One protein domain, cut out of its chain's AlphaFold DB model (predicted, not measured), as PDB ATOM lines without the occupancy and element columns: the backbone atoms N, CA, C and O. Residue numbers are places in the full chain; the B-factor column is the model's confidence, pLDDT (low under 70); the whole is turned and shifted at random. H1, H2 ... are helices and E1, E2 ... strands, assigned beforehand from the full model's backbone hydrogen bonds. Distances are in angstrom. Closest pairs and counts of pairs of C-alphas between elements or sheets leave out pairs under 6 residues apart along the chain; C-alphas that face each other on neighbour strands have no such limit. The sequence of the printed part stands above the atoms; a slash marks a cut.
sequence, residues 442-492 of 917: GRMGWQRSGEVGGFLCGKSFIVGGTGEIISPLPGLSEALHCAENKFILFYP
ATOM      1  N   GLY A 442     207.629 139.599 226.908       88.00
ATOM      2  CA  GLY A 442     207.859 139.815 225.477       88.00
ATOM      3  C   GLY A 442     208.223 141.262 225.122       88.00
ATOM      4  O   GLY A 442     208.410 141.573 223.946       88.00
ATOM      5  N   ARG A 443     208.304 142.159 226.112       89.00
ATOM      6  CA  ARG A 443     208.639 143.582 225.962       89.00
ATOM      7  C   ARG A 443     209.678 144.014 226.991       89.00
ATOM      8  O   ARG A 443     209.914 143.325 227.976       89.00
ATOM      9  N   MET A 444     210.298 145.156 226.740       92.50
ATOM     10  CA  MET A 444     211.303 145.768 227.606       92.50
ATOM     11  C   MET A 444     210.725 146.986 228.345       92.50
ATOM     12  O   MET A 444     209.525 147.270 228.268       92.50
ATOM     13  N   GLY A 445     211.582 147.688 229.085       95.00
ATOM     14  CA  GLY A 445     211.220 148.867 229.864       95.00
ATOM     15  C   GLY A 445     210.747 148.514 231.262       95.00
ATOM     16  O   GLY A 445     211.148 147.494 231.817       95.00
ATOM     17  N   TRP A 446     209.883 149.347 231.839       94.62
ATOM     18  CA  TRP A 446     209.276 149.065 233.139       94.62
ATOM     19  C   TRP A 446     208.437 147.790 233.077       94.62
ATOM     20  O   TRP A 446     207.622 147.622 232.174       94.62
ATOM     21  N   GLN A 447     208.684 146.880 234.015       92.75
ATOM     22  CA  GLN A 447     208.033 145.582 234.135       92.75
ATOM     23  C   GLN A 447     207.532 145.390 235.561       92.75
ATOM     24  O   GLN A 447     208.201 145.775 236.527       92.75
ATOM     25  N   ARG A 448     206.380 144.733 235.699       88.44
ATOM     26  CA  ARG A 448     205.838 144.331 236.994       88.44
ATOM     27  C   ARG A 448     205.109 143.001 236.867       88.44
ATOM     28  O   ARG A 448     204.175 142.882 236.090       88.44
ATOM     29  N   SER A 449     205.517 142.011 237.653       83.56
ATOM     30  CA  SER A 449     204.864 140.704 237.711       83.56
ATOM     31  C   SER A 449     204.859 140.193 239.154       83.56
ATOM     32  O   SER A 449     205.885 139.793 239.713       83.56
ATOM     33  N   GLY A 450     203.684 140.254 239.789       80.19
ATOM     34  CA  GLY A 450     203.531 140.023 241.226       80.19
ATOM     35  C   GLY A 450     204.293 141.065 242.053       80.19
ATOM     36  O   GLY A 450     204.115 142.270 241.868       80.19
ATOM     37  N   GLU A 451     205.147 140.589 242.959       81.50
ATOM     38  CA  GLU A 451     205.986 141.425 243.834       81.50
ATOM     39  C   GLU A 451     207.284 141.898 243.164       81.50
ATOM     40  O   GLU A 451     207.929 142.828 243.642       81.50
ATOM     41  N   VAL A 452     207.660 141.292 242.033       86.44
ATOM     42  CA  VAL A 452     208.872 141.657 241.298       86.44
ATOM     43  C   VAL A 452     208.536 142.779 240.326       86.44
ATOM     44  O   VAL A 452     207.734 142.612 239.406       86.44
ATOM     45  N   GLY A 453     209.164 143.931 240.530       92.12
ATOM     46  CA  GLY A 453     209.084 145.076 239.632       92.12
ATOM     47  C   GLY A 453     210.472 145.622 239.337       92.12
ATOM     48  O   GLY A 453     211.386 145.471 240.144       92.12
ATOM     49  N   GLY A 454     210.643 146.245 238.179       95.12
ATOM     50  CA  GLY A 454     211.925 146.808 237.772       95.12
ATOM     51  C   GLY A 454     211.922 147.240 236.317       95.12
ATOM     52  O   GLY A 454     210.864 147.414 235.717       95.12
ATOM     53  N   PHE A 455     213.108 147.416 235.750       96.56
ATOM     54  CA  PHE A 455     213.282 147.817 234.362       96.56
ATOM     55  C   PHE A 455     214.111 146.782 233.605       96.56
ATOM     56  O   PHE A 455     215.253 146.499 233.964       96.56
ATOM     57  N   LEU A 456     213.540 146.227 232.541       95.50
ATOM     58  CA  LEU A 456     214.169 145.240 231.675       95.50
ATOM     59  C   LEU A 456     214.844 145.935 230.488       95.50
ATOM     60  O   LEU A 456     214.185 146.604 229.694       95.50
ATOM     61  N   CYS A 457     216.155 145.752 230.350       94.19
ATOM     62  CA  CYS A 457     216.976 146.333 229.293       94.19
ATOM     63  C   CYS A 457     217.833 145.243 228.644       94.19
ATOM     64  O   CYS A 457     218.938 144.943 229.101       94.19
ATOM     65  N   GLY A 458     217.314 144.618 227.585       89.69
ATOM     66  CA  GLY A 458     218.000 143.520 226.909       89.69
ATOM     67  C   GLY A 458     218.222 142.329 227.835       89.69
ATOM     68  O   GLY A 458     217.269 141.722 228.316       89.69
ATOM     69  N   LYS A 459     219.493 142.004 228.086       88.06
ATOM     70  CA  LYS A 459     219.909 140.972 229.050       88.06
ATOM     71  C   LYS A 459     220.274 141.543 230.421       88.06
ATOM     72  O   LYS A 459     221.016 140.905 231.152       88.06
ATOM     73  N   SER A 460     219.789 142.730 230.763       93.06
ATOM     74  CA  SER A 460     219.984 143.343 232.078       93.06
ATOM     75  C   SER A 460     218.635 143.637 232.725       93.06
ATOM     76  O   SER A 460     217.683 144.004 232.035       93.06
ATOM     77  N   PHE A 461     218.557 143.529 234.049       95.19
ATOM     78  CA  PHE A 461     217.383 143.937 234.819       95.19
ATOM     79  C   PHE A 461     217.793 144.880 235.945       95.19
ATOM     80  O   PHE A 461     218.691 144.564 236.722       95.19
ATOM     81  N   ILE A 462     217.132 146.031 236.035       96.81
ATOM     82  CA  ILE A 462     217.306 146.986 237.126       96.81
ATOM     83  C   ILE A 462     216.182 146.752 238.132       96.81
ATOM     84  O   ILE A 462     215.015 147.005 237.832       96.81
ATOM     85  N   VAL A 463     216.530 146.257 239.315       95.31
ATOM     86  CA  VAL A 463     215.577 145.847 240.350       95.31
ATOM     87  C   VAL A 463     214.875 147.069 240.942       95.31
ATOM     88  O   VAL A 463     215.517 148.027 241.376       95.31
ATOM     89  N   GLY A 464     213.543 147.043 240.974       93.06
ATOM     90  CA  GLY A 464     212.719 148.079 241.588       93.06
ATOM     91  C   GLY A 464     212.975 148.204 243.092       93.06
ATOM     92  O   GLY A 464     213.264 147.230 243.779       93.06
ATOM     93  N   GLY A 465     212.892 149.426 243.614       88.88
ATOM     94  CA  GLY A 465     213.173 149.736 245.018       88.88
ATOM     95  C   GLY A 465     214.664 149.882 245.346       88.88
ATOM     96  O   GLY A 465     215.023 150.833 246.031       88.88
ATOM     97  N   THR A 466     215.540 149.007 244.835       92.38
ATOM     98  CA  THR A 466     216.991 149.061 245.126       92.38
ATOM     99  C   THR A 466     217.810 149.758 244.040       92.38
ATOM    100  O   THR A 466     218.843 150.360 244.329       92.38
ATOM    101  N   GLY A 467     217.372 149.673 242.781       93.19
ATOM    102  CA  GLY A 467     218.145 150.108 241.619       93.19
ATOM    103  C   GLY A 467     219.347 149.208 241.315       93.19
ATOM    104  O   GLY A 467     220.219 149.609 240.548       93.19
ATOM    105  N   GLU A 468     219.441 148.018 241.913       95.56
ATOM    106  CA  GLU A 468     220.498 147.048 241.613       95.56
ATOM    107  C   GLU A 468     220.438 146.627 240.139       95.56
ATOM    108  O   GLU A 468     219.364 146.303 239.634       95.56
ATOM    109  N   ILE A 469     221.581 146.632 239.448       95.12
ATOM    110  CA  ILE A 469     221.680 146.210 238.047       95.12
ATOM    111  C   ILE A 469     222.162 144.760 238.016       95.12
ATOM    112  O   ILE A 469     223.323 144.486 238.310       95.12
ATOM    113  N   ILE A 470     221.287 143.844 237.609       92.88
ATOM    114  CA  ILE A 470     221.619 142.439 237.369       92.88
ATOM    115  C   ILE A 470     221.982 142.298 235.889       92.88
ATOM    116  O   ILE A 470     221.114 142.438 235.024       92.88
ATOM    117  N   SER A 471     223.260 142.058 235.591       90.00
ATOM    118  CA  SER A 471     223.768 141.889 234.225       90.00
ATOM    119  C   SER A 471     225.037 141.018 234.194       90.00
ATOM    120  O   SER A 471     225.941 141.261 234.995       90.00
ATOM    121  N   PRO A 472     225.142 140.033 233.280       88.38
ATOM    122  CA  PRO A 472     224.073 139.563 232.405       88.38
ATOM    123  C   PRO A 472     223.022 138.763 233.190       88.38
ATOM    124  O   PRO A 472     223.325 138.096 234.176       88.38
ATOM    125  N   LEU A 473     221.775 138.808 232.731       88.75
ATOM    126  CA  LEU A 473     220.717 137.924 233.200       88.75
ATOM    127  C   LEU A 473     221.025 136.469 232.807       88.75
ATOM    128  O   LEU A 473     221.524 136.235 231.696       88.75
ATOM    129  N   PRO A 474     220.687 135.502 233.677       87.69
ATOM    130  CA  PRO A 474     220.868 134.086 233.391       87.69
ATOM    131  C   PRO A 474     220.033 133.636 232.188       87.69
ATOM    132  O   PRO A 474     218.990 134.216 231.861       87.69
ATOM    133  N   GLY A 475     220.476 132.564 231.532       85.38
ATOM    134  CA  GLY A 475     219.659 131.891 230.523       85.38
ATOM    135  C   GLY A 475     218.390 131.293 231.140       85.38
ATOM    136  O   GLY A 475     218.330 131.052 232.342       85.38
ATOM    137  N   LEU A 476     217.378 130.987 230.320       84.75
ATOM    138  CA  LEU A 476     216.105 130.438 230.816       84.75
ATOM    139  C   LEU A 476     216.291 129.188 231.695       84.75
ATOM    140  O   LEU A 476     215.635 129.061 232.722       84.75
ATOM    141  N   SER A 477     217.196 128.284 231.302       82.25
ATOM    142  CA  SER A 477     217.487 127.071 232.076       82.25
ATOM    143  C   SER A 477     218.047 127.405 233.456       82.25
ATOM    144  O   SER A 477     217.580 126.861 234.444       82.25
ATOM    145  N   GLU A 478     219.015 128.317 233.535       83.88
ATOM    146  CA  GLU A 478     219.627 128.746 234.797       83.88
ATOM    147  C   GLU A 478     218.610 129.476 235.683       83.88
ATOM    148  O   GLU A 478     218.499 129.181 236.868       83.88
ATOM    149  N   ALA A 479     217.806 130.366 235.097       84.94
ATOM    150  CA  ALA A 479     216.788 131.129 235.812       84.94
ATOM    151  C   ALA A 479     215.687 130.254 236.426       84.94
ATOM    152  O   ALA A 479     215.138 130.600 237.471       84.94
ATOM    153  N   LEU A 480     215.365 129.118 235.802       83.06
ATOM    154  CA  LEU A 480     214.439 128.132 236.362       83.06
ATOM    155  C   LEU A 480     215.022 127.418 237.596       83.06
ATOM    156  O   LEU A 480     214.262 126.900 238.403       83.06
ATOM    157  N   HIS A 481     216.339 127.425 237.801       77.31
ATOM    158  CA  HIS A 481     216.976 126.848 238.994       77.31
ATOM    159  C   HIS A 481     217.260 127.872 240.100       77.31
ATOM    160  O   HIS A 481     217.736 127.506 241.175       77.31
ATOM    161  N   CYS A 482     216.964 129.150 239.872       73.19
ATOM    162  CA  CYS A 482     217.143 130.202 240.863       73.19
ATOM    163  C   CYS A 482     215.910 130.299 241.780       73.19
ATOM    164  O   CYS A 482     214.819 130.656 241.340       73.19
ATOM    165  N   ALA A 483     216.092 130.008 243.073       52.31
ATOM    166  CA  ALA A 483     215.016 129.999 244.070       52.31
ATOM    167  C   ALA A 483     214.432 131.397 244.385       52.31
ATOM    168  O   ALA A 483     213.265 131.509 244.754       52.31
ATOM    169  N   GLU A 484     215.208 132.472 244.199       59.28
ATOM    170  CA  GLU A 484     214.800 133.861 244.463       59.28
ATOM    171  C   GLU A 484     214.920 134.726 243.201       59.28
ATOM    172  O   GLU A 484     215.882 135.472 243.007       59.28
ATOM    173  N   ASN A 485     213.938 134.647 242.305       69.31
ATOM    174  CA  ASN A 485     213.976 135.439 241.075       69.31
ATOM    175  C   ASN A 485     213.514 136.882 241.327       69.31
ATOM    176  O   ASN A 485     212.344 137.210 241.137       69.31
ATOM    177  N   LYS A 486     214.461 137.753 241.707       85.38
ATOM    178  CA  LYS A 486     214.314 139.226 241.793       85.38
ATOM    179  C   LYS A 486     214.252 139.921 240.422       85.38
ATOM    180  O   LYS A 486     214.290 141.147 240.353       85.38
ATOM    181  N   PHE A 487     214.188 139.158 239.333       90.06
ATOM    182  CA  PHE A 487     214.264 139.651 237.961       90.06
ATOM    183  C   PHE A 487     213.157 139.075 237.073       90.06
ATOM    184  O   PHE A 487     212.522 138.070 237.394       90.06
ATOM    185  N   ILE A 488     212.947 139.735 235.935       91.56
ATOM    186  CA  ILE A 488     212.059 139.301 234.854       91.56
ATOM    187  C   ILE A 488     212.922 139.149 233.601       91.56
ATOM    188  O   ILE A 488     213.686 140.057 233.276       91.56
ATOM    189  N   LEU A 489     212.827 138.013 232.911       91.38
ATOM    190  CA  LEU A 489     213.600 137.763 231.692       91.38
ATOM    191  C   LEU A 489     212.896 138.302 230.449       91.38
ATOM    192  O   LEU A 489     211.678 138.199 230.319       91.38
ATOM    193  N   PHE A 490     213.673 138.778 229.477       90.75
ATOM    194  CA  PHE A 490     213.150 138.999 228.134       90.75
ATOM    195  C   PHE A 490     212.953 137.657 227.422       90.75
ATOM    196  O   PHE A 490     213.902 136.888 227.258       90.75
ATOM    197  N   TYR A 491     211.725 137.380 226.993       86.56
ATOM    198  CA  TYR A 491     211.357 136.168 226.270       86.56
ATOM    199  C   TYR A 491     210.370 136.519 225.148       86.56
ATOM    200  O   TYR A 491     209.164 136.612 225.390       86.56
ATOM    201  N   PRO A 492     210.864 136.788 223.927       80.19
ATOM    202  CA  PRO A 492     210.008 137.188 222.821       80.19
ATOM    203  C   PRO A 492     209.166 136.008 222.313       80.19
ATOM    204  O   PRO A 492     209.562 134.847 222.416       80.19
TER     205      PRO A 492
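AT A GLANCE: This is residues 442 to 492 of the 917 residues of an uncharacterized protein of Firmicutes bacterium (UniProt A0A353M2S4). What shape? Little is regular structure: antiparallel sheet E1 - E2 - E3 makes a wall, residues 486 to 490 cross over one face, and short helix H1 sits far off. What builds it? E1, E2, E3 and H1, in chain order, hold only 20 of 51 printed residues, mixed in class. The whole is compact, radius of gyration of the C-alphas 10.0 A, spanning 25 by 23 by 20 A.

IN THESE COORDINATES: Where are the strands? E2 is residues 452 to 457, 15.2 A long; E1 is 445 to 449, from C-alpha (211.220, 148.867, 229.864); E3 is 460 to 463. Where is H1? It is residues 476 to 480, ending at C-alpha (214.439, 128.132, 236.362).

HOW THE PARTS SIT: How do strands pair? They form a meander, each the antiparallel neighbour of the one before. Within hydrogen-bond range are N 447 and O 454, 2.8 A, in hairpin E1 and E2, and N 462 and O 455, 2.8 A, in hairpin E2 and E3. And H1? It is not on the sheet; its O i to N i+4 pair is within hydrogen-bond range.

THE WHOLE: Any cut? The printed part has no cut; link E3 to H1 is long. Low confidence? Residues 483 to 485 are under 70.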